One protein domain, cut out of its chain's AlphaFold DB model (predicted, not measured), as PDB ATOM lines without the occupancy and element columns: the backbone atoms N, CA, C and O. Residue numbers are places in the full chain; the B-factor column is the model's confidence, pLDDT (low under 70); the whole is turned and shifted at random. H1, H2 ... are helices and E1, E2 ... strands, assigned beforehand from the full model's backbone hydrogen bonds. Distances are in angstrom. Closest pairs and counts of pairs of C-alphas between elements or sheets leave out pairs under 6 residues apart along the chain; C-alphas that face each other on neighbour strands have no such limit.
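What this domain is: This is residues 219 to 342 of the 344 residues of the protein "Peptidase M23" of Candidatus Daviesbacteria bacterium GW2011_GWA2_42_7 (UniProt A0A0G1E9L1). A twisted four-stranded sheet, E1, E6, E7 and E8, has the long helix H1 slanting over one face and the small strand pair E2 and E5 over part of the other. A second small pair, the hairpin E3 and E4, lies off toward one end with long loops around it, apart from the strands of the large sheet. The 124 printed residues hold one named helix and eight named strands, in the order H1 E1 E2 E3 E4 E5 E6 E7 E8; the large sheet runs E1, E6, E7, E8, and the pairing in all three sheets is antiparallel. The class is mixed, helices and strands, with 60 of the 124 residues in named elements, under half. The whole is compact, with a radius of gyration of the C-alphas of 14.6 A and spans of 40 by 32 by 29 A.

Where its parts are: H1, residues 219 to 237, begins at C-alpha 219 (135.656, 14.611, 87.532) and is 26.7 A long. E1 is residues 242 to 246, E2 residues 251 to 254, E3 residues 268 to 271, E4 residues 286 to 288 and E5 residues 298 to 300. E6, residues 305 to 313, measures 25.8 A from C-alpha 305 at (170.831, 32.914, 89.001), and E7, residues 324 to 331, 22.2 A. E8, residues 337 to 341, measures 12.9 A and ends at C-alpha 341 (158.460, 21.323, 88.100).

How they stand to each other: H1 is on the sheet at a height of 7.6 A, two layers, a helix on one face of a sheet. It runs slantwise to the strands, at 38 degrees to E7 on the local plane; its closest C-alphas to E6 are Ser 231 and Ala 312, 5.3 A. Every O i to N i+4 pair in H1 is within hydrogen-bond range. E1 and E8 are edge strands; E1 and E6 are antiparallel neighbours, with N 243 and O 307 within hydrogen-bond range at 2.8 A. E6, E7 and E8 form a meander, each strand the antiparallel neighbour of the one before, with N 308 and O 329 at 2.8 A and N 328 and O 340 at 2.9 A. The sheet is only just strongly twisted, its C-alphas up to 4.5 A off the best plane. E2 and E5 have N 252 and O 299 at 2.8 A; the closest C-alphas of E2 and E7 are Ile 252 and Ile 328, 7.7 A. The hairpin E3 and E4 has N 270 and O 286 at 2.9 A.

The domain as a whole: The C-alphas farthest apart are those of Gln 219 and Thr 247, 42.2 A. The printed part has no cut. The links E2 to E3 and E3 to E4 are long. Mean pLDDT of the printed part is 70.0, and 61 residues are under 70, among them residues 220 to 240 and 256 to 267.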
ATOM      1  N   GLN A 219     135.571  13.926  86.236       71.88
ATOM      2  CA  GLN A 219     135.656  14.611  87.532       71.88
ATOM      3  C   GLN A 219     136.958  14.283  88.275       71.88
ATOM      4  O   GLN A 219     137.554  15.166  88.893       71.88
ATOM      5  N   SER A 220     137.441  13.038  88.184       68.69
ATOM      6  CA  SER A 220     138.733  12.646  88.755       68.69
ATOM      7  C   SER A 220     139.899  13.388  88.097       68.69
ATOM      8  O   SER A 220     140.762  13.899  88.807       68.69
ATOM      9  N   LEU A 221     139.906  13.508  86.766       63.56
ATOM     10  CA  LEU A 221     140.925  14.267  86.036       63.56
ATOM     11  C   LEU A 221     140.896  15.753  86.416       63.56
ATOM     12  O   LEU A 221     141.944  16.316  86.720       63.56
ATOM     13  N   ILE A 222     139.709  16.371  86.487       66.94
ATOM     14  CA  ILE A 222     139.564  17.760  86.959       66.94
ATOM     15  C   ILE A 222     140.144  17.918  88.367       66.94
ATOM     16  O   ILE A 222     140.879  18.869  88.630       66.94
ATOM     17  N   ALA A 223     139.811  17.007  89.282       65.81
ATOM     18  CA  ALA A 223     140.294  17.066  90.656       65.81
ATOM     19  C   ALA A 223     141.823  16.927  90.734       65.81
ATOM     20  O   ALA A 223     142.458  17.685  91.465       65.81
ATOM     21  N   GLN A 224     142.413  16.012  89.956       63.22
ATOM     22  CA  GLN A 224     143.866  15.823  89.884       63.22
ATOM     23  C   GLN A 224     144.574  17.090  89.395       63.22
ATOM     24  O   GLN A 224     145.521  17.549  90.029       63.22
ATOM     25  N   LEU A 225     144.074  17.691  88.319       65.38
ATOM     26  CA  LEU A 225     144.691  18.861  87.699       65.38
ATOM     27  C   LEU A 225     144.502  20.141  88.533       65.38
ATOM     28  O   LEU A 225     145.404  20.970  88.602       65.38
ATOM     29  N   ARG A 226     143.378  20.295  89.250       65.38
ATOM     30  CA  ARG A 226     143.217  21.375  90.247       65.38
ATOM     31  C   ARG A 226     144.184  21.218  91.415       65.38
ATOM     32  O   ARG A 226     144.829  22.186  91.810       65.38
ATOM     33  N   ALA A 227     144.311  20.003  91.944       64.19
ATOM     34  CA  ALA A 227     145.257  19.723  93.018       64.19
ATOM     35  C   ALA A 227     146.708  19.974  92.576       64.19
ATOM     36  O   ALA A 227     147.525  20.453  93.363       64.19
ATOM     37  N   GLU A 228     147.021  19.706  91.308       64.06
ATOM     38  CA  GLU A 228     148.306  20.020  90.695       64.06
ATOM     39  C   GLU A 228     148.545  21.527  90.551       64.06
ATOM     40  O   GLU A 228     149.591  22.008  90.985       64.06
ATOM     41  N   GLN A 229     147.580  22.294  90.036       64.81
ATOM     42  CA  GLN A 229     147.683  23.757  89.976       64.81
ATOM     43  C   GLN A 229     147.907  24.365  91.363       64.81
ATOM     44  O   GLN A 229     148.790  25.204  91.545       64.81
ATOM     45  N   GLU A 230     147.159  23.913  92.370       65.56
ATOM     46  CA  GLU A 230     147.370  24.341  93.751       65.56
ATOM     47  C   GLU A 230     148.740  23.920  94.292       65.56
ATOM     48  O   GLU A 230     149.362  24.664  95.049       65.56
ATOM     49  N   SER A 231     149.221  22.729  93.928       66.56
ATOM     50  CA  SER A 231     150.558  22.261  94.292       66.56
ATOM     51  C   SER A 231     151.634  23.178  93.715       66.56
ATOM     52  O   SER A 231     152.531  23.585  94.448       66.56
ATOM     53  N   ILE A 232     151.530  23.533  92.435       64.88
ATOM     54  CA  ILE A 232     152.452  24.454  91.762       64.88
ATOM     55  C   ILE A 232     152.389  25.835  92.421       64.88
ATOM     56  O   ILE A 232     153.424  26.401  92.765       64.88
ATOM     57  N   ALA A 233     151.189  26.353  92.690       66.88
ATOM     58  CA  ALA A 233     151.016  27.635  93.372       66.88
ATOM     59  C   ALA A 233     151.641  27.633  94.779       66.88
ATOM     60  O   ALA A 233     152.348  28.572  95.146       66.88
ATOM     61  N   ARG A 234     151.446  26.558  95.557       67.31
ATOM     62  CA  ARG A 234     152.087  26.378  96.871       67.31
ATOM     63  C   ARG A 234     153.604  26.281  96.763       67.31
ATOM     64  O   ARG A 234     154.289  26.805  97.633       67.31
ATOM     65  N   ALA A 235     154.122  25.631  95.726       66.12
ATOM     66  CA  ALA A 235     155.556  25.513  95.498       66.12
ATOM     67  C   ALA A 235     156.207  26.856  95.147       66.12
ATOM     68  O   ALA A 235     157.309  27.145  95.610       66.12
ATOM     69  N   ILE A 236     155.514  27.693  94.375       66.88
ATOM     70  CA  ILE A 236     155.951  29.063  94.082       66.88
ATOM     71  C   ILE A 236     155.901  29.927  95.351       66.88
ATOM     72  O   ILE A 236     156.820  30.698  95.600       66.88
ATOM     73  N   ALA A 237     154.851  29.790  96.169       66.31
ATOM     74  CA  ALA A 237     154.688  30.575  97.395       66.31
ATOM     75  C   ALA A 237     155.659  30.166  98.519       66.31
ATOM     76  O   ALA A 237     156.118  31.017  99.277       66.31
ATOM     77  N   ASN A 238     155.981  28.874  98.627       64.88
ATOM     78  CA  ASN A 238     156.873  28.321  99.643       64.88
ATOM     79  C   ASN A 238     158.221  27.956  99.020       64.88
ATOM     80  O   ASN A 238     158.548  26.780  98.840       64.88
ATOM     81  N   VAL A 239     159.003  28.982  98.685       67.19
ATOM     82  CA  VAL A 239     160.389  28.809  98.245       67.19
ATOM     83  C   VAL A 239     161.182  28.168  99.390       67.19
ATOM     84  O   VAL A 239     161.241  28.706 100.496       67.19
ATOM     85  N   GLY A 240     161.729  26.978  99.146       67.06
ATOM     86  CA  GLY A 240     162.480  26.201 100.128       67.06
ATOM     87  C   GLY A 240     163.937  26.646 100.244       67.06
ATOM     88  O   GLY A 240     164.289  27.803 100.013       67.06
ATOM     89  N   ALA A 241     164.812  25.723 100.644       74.50
ATOM     90  CA  ALA A 241     166.204  26.046 100.942       74.50
ATOM     91  C   ALA A 241     166.968  26.520  99.696       74.50
ATOM     92  O   ALA A 241     166.797  25.971  98.600       74.50
ATOM     93  N   VAL A 242     167.857  27.499  99.902       83.88
ATOM     94  CA  VAL A 242     168.828  27.949  98.899       83.88
ATOM     95  C   VAL A 242     169.700  26.759  98.505       83.88
ATOM     96  O   VAL A 242     170.393  26.188  99.344       83.88
ATOM     97  N   VAL A 243     169.660  26.391  97.227       85.19
ATOM     98  CA  VAL A 243     170.546  25.377  96.638       85.19
ATOM     99  C   VAL A 243     171.903  26.006  96.323       85.19
ATOM    100  O   VAL A 243     172.938  25.380  96.535       85.19
ATOM    101  N   GLY A 244     171.901  27.266  95.875       87.50
ATOM    102  CA  GLY A 244     173.108  28.052  95.624       87.50
ATOM    103  C   GLY A 244     173.112  28.725  94.250       87.50
ATOM    104  O   GLY A 244     172.114  28.667  93.527       87.50
ATOM    105  N   PRO A 245     174.218  29.396  93.884       90.75
ATOM    106  CA  PRO A 245     174.363  29.998  92.567       90.75
ATOM    107  C   PRO A 245     174.434  28.921  91.479       90.75
ATOM    108  O   PRO A 245     175.131  27.916  91.625       90.75
ATOM    109  N   VAL A 246     173.733  29.160  90.374       89.38
ATOM    110  CA  VAL A 246     173.739  28.314  89.179       89.38
ATOM    111  C   VAL A 246     174.115  29.134  87.954       89.38
ATOM    112  O   VAL A 246     173.770  30.312  87.843       89.38
ATOM    113  N   THR A 247     174.836  28.502  87.033       90.25
ATOM    114  CA  THR A 247     175.208  29.096  85.744       90.25
ATOM    115  C   THR A 247     174.354  28.534  84.616       90.25
ATOM    116  O   THR A 247     173.869  27.404  84.687       90.25
ATOM    117  N   LYS A 248     174.168  29.314  83.553       86.62
ATOM    118  CA  LYS A 248     173.470  28.880  82.346       86.62
ATOM    119  C   LYS A 248     174.054  27.568  81.819       86.62
ATOM    120  O   LYS A 248     175.260  27.457  81.615       86.62
ATOM    121  N   GLY A 249     173.191  26.588  81.566       78.38
ATOM    122  CA  GLY A 249     173.590  25.266  81.079       78.38
ATOM    123  C   GLY A 249     174.093  24.308  82.165       78.38
ATOM    124  O   GLY A 249     174.359  23.149  81.856       78.38
ATOM    125  N   GLN A 250     174.193  24.740  83.426       84.81
ATOM    126  CA  GLN A 250     174.501  23.849  84.542       84.81
ATOM    127  C   GLN A 250     173.346  22.873  84.768       84.81
ATOM    128  O   GLN A 250     172.180  23.270  84.761       84.81
ATOM    129  N   GLN A 251     173.666  21.601  85.003       86.19
ATOM    130  CA  GLN A 251     172.670  20.615  85.405       86.19
ATOM    131  C   GLN A 251     172.124  20.964  86.792       86.19
ATOM    132  O   GLN A 251     172.878  21.045  87.761       86.19
ATOM    133  N   ILE A 252     170.810  21.151  86.870       82.19
ATOM    134  CA  ILE A 252     170.099  21.520  88.097       82.19
ATOM    135  C   ILE A 252     169.251  20.375  88.648       82.19
ATOM    136  O   ILE A 252     169.062  20.295  89.854       82.19
ATOM    137  N   ALA A 253     168.769  19.467  87.794       81.31
ATOM    138  CA  ALA A 253     167.955  18.328  88.213       81.31
ATOM    139  C   ALA A 253     167.951  17.202  87.169       81.31
ATOM    140  O   ALA A 253     168.555  17.330  86.103       81.31
ATOM    141  N   GLY A 254     167.263  16.100  87.472       76.44
ATOM    142  CA  GLY A 254     166.909  15.058  86.506       76.44
ATOM    143  C   GLY A 254     165.448  15.179  86.061       76.44
ATOM    144  O   GLY A 254     164.575  15.482  86.873       76.44
ATOM    145  N   MET A 255     165.166  14.920  84.784       70.62
ATOM    146  CA  MET A 255     163.807  14.863  84.243       70.62
ATOM    147  C   MET A 255     163.021  13.715  84.877       70.62
ATOM    148  O   MET A 255     163.455  12.561  84.828       70.62
ATOM    149  N   GLY A 256     161.847  14.027  85.428       61.88
ATOM    150  CA  GLY A 256     160.849  13.033  85.811       61.88
ATOM    151  C   GLY A 256     160.204  12.366  84.595       61.88
ATOM    152  O   GLY A 256     160.255  12.876  83.475       61.88
ATOM    153  N   SER A 257     159.588  11.203  84.811       54.56
ATOM    154  CA  SER A 257     158.755  10.550  83.798       54.56
ATOM    155  C   SER A 257     157.286  10.753  84.127       54.56
ATOM    156  O   SER A 257     156.798  10.251  85.138       54.56
ATOM    157  N   THR A 258     156.566  11.432  83.238       48.56
ATOM    158  CA  THR A 258     155.103  11.567  83.300       48.56
ATOM    159  C   THR A 258     154.372  10.376  82.661       48.56
ATOM    160  O   THR A 258     153.148  10.335  82.636       48.56
ATOM    161  N   GLY A 259     155.103   9.362  82.170       44.16
ATOM    162  CA  GLY A 259     154.531   8.133  81.610       44.16
ATOM    163  C   GLY A 259     154.090   8.197  80.140       44.16
ATOM    164  O   GLY A 259     153.390   7.294  79.681       44.16
ATOM    165  N   PHE A 260     154.500   9.221  79.388       41.41
ATOM    166  CA  PHE A 260     154.181   9.367  77.962       41.41
ATOM    167  C   PHE A 260     154.983   8.370  77.088       41.41
ATOM    168  O   PHE A 260     156.193   8.226  77.258       41.41
ATOM    169  N   ARG A 261     154.329   7.661  76.148       41.69
ATOM    170  CA  ARG A 261     154.967   6.732  75.182       41.69
ATOM    171  C   ARG A 261     154.743   7.192  73.740       41.69
ATOM    172  O   ARG A 261     153.625   7.557  73.403       41.69
ATOM    173  N   GLY A 262     155.748   7.018  72.872       40.47
ATOM    174  CA  GLY A 262     155.493   6.758  71.445       40.47
ATOM    175  C   GLY A 262     155.998   7.762  70.404       40.47
ATOM    176  O   GLY A 262     155.501   7.720  69.285       40.47
ATOM    177  N   TYR A 263     156.983   8.617  70.699       37.06
ATOM    178  CA  TYR A 263     157.533   9.549  69.699       37.06
ATOM    179  C   TYR A 263     159.045   9.327  69.453       37.06
ATOM    180  O   TYR A 263     159.781   9.143  70.414       37.06
ATOM    181  N   PRO A 264     159.561   9.365  68.207       36.31
ATOM    182  CA  PRO A 264     161.006   9.283  67.934       36.31
ATOM    183  C   PRO A 264     161.724  10.629  68.194       36.31
ATOM    184  O   PRO A 264     161.178  11.668  67.830       36.31
ATOM    185  N   GLY A 265     162.911  10.633  68.825       53.88
ATOM    186  CA  GLY A 265     163.719  11.832  69.166       53.88
ATOM    187  C   GLY A 265     164.066  11.986  70.667       53.88
ATOM    188  O   GLY A 265     163.663  11.157  71.478       53.88
ATOM    189  N   ASP A 266     164.775  13.057  71.054       60.28
ATOM    190  CA  ASP A 266     165.385  13.180  72.402       60.28
ATOM    191  C   ASP A 266     164.480  13.807  73.482       60.28
ATOM    192  O   ASP A 266     164.574  13.491  74.668       60.28
ATOM    193  N   THR A 267     163.592  14.732  73.117       67.25
ATOM    194  CA  THR A 267     162.587  15.347  74.012       67.25
ATOM    195  C   THR A 267     161.377  15.736  73.175       67.25
ATOM    196  O   THR A 267     161.516  16.033  71.983       67.25
ATOM    197  N   THR A 268     160.178  15.663  73.744       71.94
ATOM    198  CA  THR A 268     158.968  16.150  73.079       71.94
ATOM    199  C   THR A 268     158.258  17.143  73.971       71.94
ATOM    200  O   THR A 268     158.125  16.916  75.174       71.94
ATOM    201  N   THR A 269     157.800  18.231  73.363       76.50
ATOM    202  CA  THR A 269     156.768  19.063  73.963       76.50
ATOM    203  C   THR A 269     155.486  18.248  73.972       76.50
ATOM    204  O   THR A 269     155.082  17.731  72.927       76.50
ATOM    205  N   THR A 270     154.909  18.047  75.150       71.94
ATOM    206  CA  THR A 270     153.611  17.382  75.305       71.94
ATOM    207  C   THR A 270     152.474  18.387  75.390       71.94
ATOM    208  O   THR A 270     151.360  18.047  75.008       71.94
ATOM    209  N   THR A 271     152.754  19.609  75.855       70.56
ATOM    210  CA  THR A 271     151.785  20.713  75.913       70.56
ATOM    211  C   THR A 271     152.516  22.051  75.820       70.56
ATOM    212  O   THR A 271     153.500  22.276  76.531       70.56
ATOM    213  N   GLU A 272     152.061  22.930  74.928       77.12
ATOM    214  CA  GLU A 272     152.646  24.256  74.704       77.12
ATOM    215  C   GLU A 272     152.109  25.315  75.676       77.12
ATOM    216  O   GLU A 272     151.041  25.177  76.272       77.12
ATOM    217  N   TYR A 273     152.855  26.410  75.837       73.94
ATOM    218  CA  TYR A 273     152.358  27.583  76.554       73.94
ATOM    219  C   TYR A 273     151.211  28.223  75.779       73.94
ATOM    220  O   TYR A 273     151.334  28.491  74.585       73.94
ATOM    221  N   GLY A 274     150.107  28.516  76.463       59.56
ATOM    222  CA  GLY A 274     148.926  29.087  75.822       59.56
ATOM    223  C   GLY A 274     148.026  28.054  75.141       59.56
ATOM    224  O   GLY A 274     146.942  28.423  74.688       59.56
ATOM    225  N   GLU A 275     148.424  26.776  75.098       68.81
ATOM    226  CA  GLU A 275     147.584  25.707  74.567       68.81
ATOM    227  C   GLU A 275     146.316  25.594  75.418       68.81
ATOM    228  O   GLU A 275     146.366  25.452  76.645       68.81
ATOM    229  N   VAL A 276     145.159  25.727  74.771       57.91
ATOM    230  CA  VAL A 276     143.864  25.585  75.432       57.91
ATOM    231  C   VAL A 276     143.470  24.122  75.365       57.91
ATOM    232  O   VAL A 276     143.207  23.589  74.292       57.91
ATOM    233  N   TYR A 277     143.385  23.488  76.527       58.25
ATOM    234  CA  TYR A 277     142.859  22.138  76.678       58.25
ATOM    235  C   TYR A 277     141.646  22.169  77.614       58.25
ATOM    236  O   TYR A 277     141.188  23.228  78.041       58.25
ATOM    237  N   PHE A 278     141.069  21.007  77.917       53.44
ATOM    238  CA  PHE A 278     139.754  20.907  78.568       53.44
ATOM    239  C   PHE A 278     139.644  21.536  79.977       53.44
ATOM    240  O   PHE A 278     138.549  21.572  80.529       53.44
ATOM    241  N   LEU A 279     140.742  22.023  80.566       50.28
ATOM    242  CA  LEU A 279     140.771  22.737  81.852       50.28
ATOM    243  C   LEU A 279     141.087  24.227  81.759       50.28
ATOM    244  O   LEU A 279     141.170  24.900  82.787       50.28
ATOM    245  N   GLY A 280     141.274  24.738  80.547       59.94
ATOM    246  CA  GLY A 280     141.690  26.107  80.297       59.94
ATOM    247  C   GLY A 280     143.055  26.173  79.629       59.94
ATOM    248  O   GLY A 280     143.489  25.251  78.941       59.94
ATOM    249  N   THR A 281     143.705  27.316  79.795       66.56
ATOM    250  CA  THR A 281     144.956  27.643  79.115       66.56
ATOM    251  C   THR A 281     146.150  27.141  79.915       66.56
ATOM    252  O   THR A 281     146.298  27.483  81.089       66.56
ATOM    253  N   HIS A 282     147.022  26.365  79.274       65.75
ATOM    254  CA  HIS A 282     148.276  25.927  79.866       65.75
ATOM    255  C   HIS A 282     149.182  27.132  80.152       65.75
ATOM    256  O   HIS A 282     149.482  27.929  79.261       65.75
ATOM    257  N   THR A 283     149.613  27.288  81.403       71.75
ATOM    258  CA  THR A 283     150.417  28.439  81.855       71.75
ATOM    259  C   THR A 283     151.920  28.157  81.870       71.75
ATOM    260  O   THR A 283     152.695  28.999  82.325       71.75
ATOM    261  N   GLY A 284     152.339  26.998  81.357       73.25
ATOM    262  CA  GLY A 284     153.731  26.561  81.289       73.25
ATOM    263  C   GLY A 284     154.064  25.866  79.971       73.25
ATOM    264  O   GLY A 284     153.339  25.984  78.991       73.25
ATOM    265  N   LEU A 285     155.176  25.140  79.948       79.88
ATOM    266  CA  LEU A 285     155.583  24.281  78.840       79.88
ATOM    267  C   LEU A 285     155.879  22.899  79.417       79.88
ATOM    268  O   LEU A 285     156.767  22.781  80.263       79.88
ATOM    269  N   ASP A 286     155.185  21.874  78.930       78.38
ATOM    270  CA  ASP A 286     155.407  20.509  79.393       78.38
ATOM    271  C   ASP A 286     156.359  19.781  78.453       78.38
ATOM    272  O   ASP A 286     156.106  19.621  77.254       78.38
ATOM    273  N   LEU A 287     157.477  19.334  79.022       77.12
ATOM    274  CA  LEU A 287     158.529  18.610  78.325       77.12
ATOM    275  C   LEU A 287     158.658  17.214  78.921       77.12
ATOM    276  O   LEU A 287     158.989  17.059  80.096       77.12
ATOM    277  N   ALA A 288     158.464  16.193  78.092       73.62
ATOM    278  CA  ALA A 288     158.627  14.804  78.500       73.62
ATOM    279  C   ALA A 288     159.805  14.141  77.767       73.62
ATOM    280  O   ALA A 288     160.047  14.420  76.580       73.62
ATOM    281  N   PRO A 289     160.533  13.221  78.434       67.50
ATOM    282  CA  PRO A 289     161.419  12.318  77.720       67.50
ATOM    283  C   PRO A 289     160.576  11.446  76.782       67.50
ATOM    284  O   PRO A 289     159.518  10.944  77.164       67.50
ATOM    285  N   ARG A 290     161.019  11.265  75.533       67.25
ATOM    286  CA  ARG A 290     160.231  10.519  74.535       67.25
ATOM    287  C   ARG A 290     160.141   9.014  74.816       67.25
ATOM    288  O   ARG A 290     159.218   8.347  74.340       67.25
ATOM    289  N   THR A 291     161.090   8.485  75.589       61.91
ATOM    290  CA  THR A 291     161.136   7.099  76.067       61.91
ATOM    291  C   THR A 291     161.270   7.067  77.591       61.91
ATOM    292  O   THR A 291     161.813   7.988  78.200       61.91
ATOM    293  N   TYR A 292     160.822   5.977  78.224       60.28
ATOM    294  CA  TYR A 292     161.018   5.763  79.667       60.28
ATOM    295  C   TYR A 292     162.500   5.744  80.073       60.28
ATOM    296  O   TYR A 292     162.830   6.127  81.193       60.28
ATOM    297  N   GLU A 293     163.385   5.345  79.158       59.88
ATOM    298  CA  GLU A 293     164.842   5.344  79.340       59.88
ATOM    299  C   GLU A 293     165.429   6.761  79.468       59.88
ATOM    300  O   GLU A 293     166.530   6.921  79.980       59.88
ATOM    301  N   GLY A 294     164.684   7.799  79.066       61.31
ATOM    302  CA  GLY A 294     165.064   9.203  79.250       61.31
ATOM    303  C   GLY A 294     164.759   9.778  80.639       61.31
ATOM    304  O   GLY A 294     164.987  10.966  80.868       61.31
ATOM    305  N   SER A 295     164.241   8.973  81.574       66.00
ATOM    306  CA  SER A 295     164.075   9.381  82.977       66.00
ATOM    307  C   SER A 295     165.444   9.631  83.619       66.00
ATOM    308  O   SER A 295     166.358   8.830  83.449       66.00
ATOM    309  N   GLY A 296     165.606  10.726  84.366       67.44
ATOM    310  CA  GLY A 296     166.897  11.105  84.961       67.44
ATOM    311  C   GLY A 296     167.808  11.929  84.051       67.44
ATOM    312  O   GLY A 296     168.901  12.309  84.468       67.44
ATOM    313  N   ARG A 297     167.361  12.263  82.832       76.62
ATOM    314  CA  ARG A 297     168.097  13.149  81.919       76.62
ATOM    315  C   ARG A 297     168.306  14.530  82.541       76.62
ATOM    316  O   ARG A 297     167.414  15.047  83.205       76.62
ATOM    317  N   ALA A 298     169.471  15.132  82.319       80.62
ATOM    318  CA  ALA A 298     169.819  16.420  82.908       80.62
ATOM    319  C   ALA A 298     168.844  17.532  82.478       80.62
ATOM    320  O   ALA A 298     168.703  17.825  81.290       80.62
ATOM    321  N   ILE A 299     168.211  18.175  83.456       83.44
ATOM    322  CA  ILE A 299     167.559  19.477  83.311       83.44
ATOM    323  C   ILE A 299     168.636  20.530  83.530       83.44
ATOM    324  O   ILE A 299     169.365  20.468  84.524       83.44
ATOM    325  N   LEU A 300     168.739  21.480  82.604       87.12
ATOM    326  CA  LEU A 300     169.748  22.533  82.634       87.12
ATOM    327  C   LEU A 300     169.121  23.876  83.017       87.12
ATOM    328  O   LEU A 300     167.996  24.167  82.616       87.12
ATOM    329  N   ALA A 301     169.869  24.706  83.742       83.50
ATOM    330  CA  ALA A 301     169.475  26.083  84.017       83.50
ATOM    331  C   ALA A 301     169.397  26.902  82.719       83.50
ATOM    332  O   ALA A 301     170.359  26.967  81.949       83.50
ATOM    333  N   SER A 302     168.261  27.559  82.502       84.94
ATOM    334  CA  SER A 302     167.998  28.451  81.366       84.94
ATOM    335  C   SER A 302     168.923  29.669  81.330       84.94
ATOM    336  O   SER A 302     169.261  30.148  80.247       84.94
ATOM    337  N   GLU A 303     169.331  30.164  82.500       87.31
ATOM    338  CA  GLU A 303     170.173  31.345  82.671       87.31
ATOM    339  C   GLU A 303     170.824  31.353  84.067       87.31
ATOM    340  O   GLU A 303     170.424  30.594  84.953       87.31
ATOM    341  N   ASN A 304     171.830  32.208  84.264       88.31
ATOM    342  CA  ASN A 304     172.483  32.413  85.562       88.31
ATOM    343  C   ASN A 304     171.485  32.872  86.642       88.31
ATOM    344  O   ASN A 304     170.563  33.634  86.350       88.31
ATOM    345  N   GLY A 305     171.685  32.468  87.897       89.44
ATOM    346  CA  GLY A 305     170.831  32.914  89.001       89.44
ATOM    347  C   GLY A 305     171.115  32.226  90.333       89.44
ATOM    348  O   GLY A 305     172.116  31.525  90.482       89.44
ATOM    349  N   ILE A 306     170.222  32.424  91.304       88.19
ATOM    350  CA  ILE A 306     170.213  31.681  92.571       88.19
ATOM    351  C   ILE A 306     169.095  30.649  92.516       88.19
ATOM    352  O   ILE A 306     167.931  30.998  92.320       88.19
ATOM    353  N   ALA A 307     169.458  29.380  92.681       87.75
ATOM    354  CA  ALA A 307     168.516  28.279  92.709       87.75
ATOM    355  C   ALA A 307     167.999  28.030  94.130       87.75
ATOM    356  O   ALA A 307     168.762  28.009  95.102       87.75
ATOM    357  N   TYR A 308     166.704  27.763  94.224       85.44
ATOM    358  CA  TYR A 308     165.995  27.385  95.435       85.44
ATOM    359  C   TYR A 308     165.272  26.069  95.185       85.44
ATOM    360  O   TYR A 308     164.642  25.884  94.142       85.44
ATOM    361  N   SER A 309     165.347  25.150  96.143       85.06
ATOM    362  CA  SER A 309     164.542  23.933  96.088       85.06
ATOM    363  C   SER A 309     163.116  24.262  96.512       85.06
ATOM    364  O   SER A 309     162.896  25.107  97.376       85.06
ATOM    365  N   THR A 310     162.129  23.615  95.908       80.56
ATOM    366  CA  THR A 310     160.733  23.734  96.326       80.56
ATOM    367  C   THR A 310     160.038  22.385  96.220       80.56
ATOM    368  O   THR A 310     160.441  21.502  95.460       80.56
ATOM    369  N   SER A 311     159.007  22.195  97.031       79.38
ATOM    370  CA  SER A 311     158.206  20.982  97.008       79.38
ATOM    371  C   SER A 311     156.805  21.256  97.524       79.38
ATOM    372  O   SER A 311     156.619  22.084  98.416       79.38
ATOM    373  N   ALA A 312     155.825  20.534  96.999       70.62
ATOM    374  CA  ALA A 312     154.447  20.619  97.453       70.62
ATOM    375  C   ALA A 312     153.748  19.261  97.293       70.62
ATOM    376  O   ALA A 312     154.119  18.491  96.406       70.62
ATOM    377  N   PRO A 313     152.744  18.940  98.130       72.81
ATOM    378  CA  PRO A 313     151.941  17.738  97.942       72.81
ATOM    379  C   PRO A 313     151.327  17.716  96.539       72.81
ATOM    380  O   PRO A 313     150.619  18.653  96.173       72.81
ATOM    381  N   CYS A 314     151.588  16.651  95.784       64.25
ATOM    382  CA  CYS A 314     151.133  16.484  94.407       64.25
ATOM    383  C   CYS A 314     150.341  15.181  94.272       64.25
ATOM    384  O   CYS A 314     150.703  14.152  94.842       64.25
ATOM    385  N   SER A 315     149.240  15.239  93.525       57.34
ATOM    386  CA  SER A 315     148.316  14.116  93.333       57.34
ATOM    387  C   SER A 315     148.674  13.219  92.144       57.34
ATOM    388  O   SER A 315     148.061  12.165  91.981       57.34
ATOM    389  N   LEU A 316     149.652  13.610  91.320       55.16
ATOM    390  CA  LEU A 316     150.135  12.795  90.209       55.16
ATOM    391  C   LEU A 316     151.035  11.670  90.729       55.16
ATOM    392  O   LEU A 316     152.019  11.898  91.429       55.16
ATOM    393  N   ASN A 317     150.698  10.432  90.367       49.25
ATOM    394  CA  ASN A 317     151.447   9.243  90.759       49.25
ATOM    395  C   ASN A 317     152.657   9.062  89.821       49.25
ATOM    396  O   ASN A 317     152.623   8.268  88.880       49.25
ATOM    397  N   ILE A 318     153.711   9.854  90.033       52.81
ATOM    398  CA  ILE A 318     154.985   9.705  89.319       52.81
ATOM    399  C   ILE A 318     155.599   8.371  89.769       52.81
ATOM    400  O   ILE A 318     155.878   8.183  90.952       52.81
ATOM    401  N   LYS A 319     155.801   7.404  88.864       40.03
ATOM    402  CA  LYS A 319     156.390   6.101  89.234       40.03
ATOM    403  C   LYS A 319     157.801   6.312  89.808       40.03
ATOM    404  O   LYS A 319     158.700   6.719  89.082       40.03
ATOM    405  N   GLY A 320     157.982   6.008  91.097       45.47
ATOM    406  CA  GLY A 320     159.227   6.250  91.845       45.47
ATOM    407  C   GLY A 320     159.291   7.602  92.576       45.47
ATOM    408  O   GLY A 320     160.263   7.855  93.283       45.47
ATOM    409  N   GLY A 321     158.265   8.446  92.442       42.66
ATOM    410  CA  GLY A 321     158.105   9.719  93.139       42.66
ATOM    411  C   GLY A 321     157.090   9.615  94.278       42.66
ATOM    412  O   GLY A 321     156.055   8.965  94.161       42.66
ATOM    413  N   SER A 322     157.416  10.238  95.408       50.16
ATOM    414  CA  SER A 322     156.518  10.394  96.557       50.16
ATOM    415  C   SER A 322     155.266  11.203  96.165       50.16
ATOM    416  O   SER A 322     155.257  11.854  95.124       50.16
ATOM    417  N   SER A 323     154.244  11.257  97.024       58.41
ATOM    418  CA  SER A 323     153.057  12.146  96.943       58.41
ATOM    419  C   SER A 323     153.381  13.655  97.025       58.41
ATOM    420  O   SER A 323     152.585  14.470  97.494       58.41
ATOM    421  N   VAL A 324     154.592  14.032  96.619       66.25
ATOM    422  CA  VAL A 324     155.217  15.340  96.744       66.25
ATOM    423  C   VAL A 324     155.865  15.657  95.401       66.25
ATOM    424  O   VAL A 324     156.845  15.020  95.012       66.25
ATOM    425  N   GLY A 325     155.317  16.647  94.701       70.81
ATOM    426  CA  GLY A 325     155.953  17.245  93.537       70.81
ATOM    427  C   GLY A 325     157.167  18.042  93.997       70.81
ATOM    428  O   GLY A 325     157.087  18.790  94.975       70.81
ATOM    429  N   LYS A 326     158.298  17.851  93.320       81.38
ATOM    430  CA  LYS A 326     159.534  18.596  93.563       81.38
ATOM    431  C   LYS A 326     159.766  19.582  92.431       81.38
ATOM    432  O   LYS A 326     159.397  19.318  91.283       81.38
ATOM    433  N   GLY A 327     160.446  20.673  92.748       83.06
ATOM    434  CA  GLY A 327     160.885  21.638  91.762       83.06
ATOM    435  C   GLY A 327     162.109  22.433  92.178       83.06
ATOM    436  O   GLY A 327     162.548  22.401  93.329       83.06
ATOM    437  N   ILE A 328     162.642  23.161  91.203       84.81
ATOM    438  CA  ILE A 328     163.680  24.170  91.390       84.81
ATOM    439  C   ILE A 328     163.153  25.487  90.848       84.81
ATOM    440  O   ILE A 328     162.614  25.544  89.744       84.81
ATOM    441  N   ILE A 329     163.331  26.543  91.629       84.69
ATOM    442  CA  ILE A 329     163.075  27.920  91.222       84.69
ATOM    443  C   ILE A 329     164.429  28.595  91.047       84.69
ATOM    444  O   ILE A 329     165.256  28.528  91.954       84.69
ATOM    445  N   ILE A 330     164.666  29.241  89.908       81.19
ATOM    446  CA  ILE A 330     165.854  30.072  89.693       81.19
ATOM    447  C   ILE A 330     165.419  31.531  89.632       81.19
ATOM    448  O   ILE A 330     164.673  31.919  88.734       81.19
ATOM    449  N   ASP A 331     165.910  32.328  90.580       86.44
ATOM    450  CA  ASP A 331     165.830  33.787  90.530       86.44
ATOM    451  C   ASP A 331     167.040  34.325  89.762       86.44
ATOM    452  O   ASP A 331     168.190  34.188  90.198       86.44
ATOM    453  N   HIS A 332     166.780  34.927  88.604       84.19
ATOM    454  CA  HIS A 332     167.809  35.483  87.730       84.19
ATOM    455  C   HIS A 332     168.267  36.890  88.158       84.19
ATOM    456  O   HIS A 332     169.101  37.492  87.483       84.19
ATOM    457  N   GLN A 333     167.735  37.424  89.267       83.12
ATOM    458  CA  GLN A 333     168.054  38.742  89.841       83.12
ATOM    459  C   GLN A 333     167.814  39.925  88.885       83.12
ATOM    460  O   GLN A 333     168.329  41.024  89.082       83.12
ATOM    461  N   ASN A 334     167.012  39.711  87.844       80.81
ATOM    462  CA  ASN A 334     166.658  40.696  86.820       80.81
ATOM    463  C   ASN A 334     165.132  40.873  86.687       80.81
ATOM    464  O   ASN A 334     164.653  41.416  85.694       80.81
ATOM    465  N   GLY A 335     164.371  40.391  87.676       75.56
ATOM    466  CA  GLY A 335     162.906  40.387  87.669       75.56
ATOM    467  C   GLY A 335     162.273  39.190  86.950       75.56
ATOM    468  O   GLY A 335     161.048  39.120  86.885       75.56
ATOM    469  N   ILE A 336     163.071  38.250  86.432       76.81
ATOM    470  CA  ILE A 336     162.598  37.007  85.811       76.81
ATOM    471  C   ILE A 336     162.896  35.827  86.736       76.81
ATOM    472  O   ILE A 336     163.991  35.704  87.287       76.81
ATOM    473  N   VAL A 337     161.922  34.928  86.850       81.31
ATOM    474  CA  VAL A 337     162.035  33.671  87.589       81.31
ATOM    475  C   VAL A 337     161.697  32.515  86.655       81.31
ATOM    476  O   VAL A 337     160.728  32.599  85.900       81.31
ATOM    477  N   THR A 338     162.468  31.429  86.717       80.56
ATOM    478  CA  THR A 338     162.119  30.170  86.042       80.56
ATOM    479  C   THR A 338     161.790  29.076  87.049       80.56
ATOM    480  O   THR A 338     162.512  28.882  88.027       80.56
ATOM    481  N   LEU A 339     160.681  28.369  86.813       81.50
ATOM    482  CA  LEU A 339     160.247  27.217  87.599       81.50
ATOM    483  C   LEU A 339     160.437  25.939  86.780       81.50
ATOM    484  O   LEU A 339     159.895  25.812  85.685       81.50
ATOM    485  N   TYR A 340     161.149  24.979  87.359       85.38
ATOM    486  CA  TYR A 340     161.269  23.612  86.864       85.38
ATOM    487  C   TYR A 340     160.469  22.722  87.806       85.38
ATOM    488  O   TYR A 340     160.795  22.639  88.991       85.38
ATOM    489  N   TRP A 341     159.412  22.094  87.303       78.62
ATOM    490  CA  TRP A 341     158.460  21.323  88.100       78.62
ATOM    491  C   TRP A 341     158.423  19.859  87.641       78.62
ATOM    492  O   TRP A 341     158.801  19.563  86.511       78.62
ATOM    493  N   HIS A 342     158.017  18.942  88.525       75.25
ATOM    494  CA  HIS A 342     158.022  17.483  88.288       75.25
ATOM    495  C   HIS A 342     159.411  16.876  88.029       75.25
ATOM    496  O   HIS A 342     159.588  15.985  87.194       75.25
TER     497      HIS A 342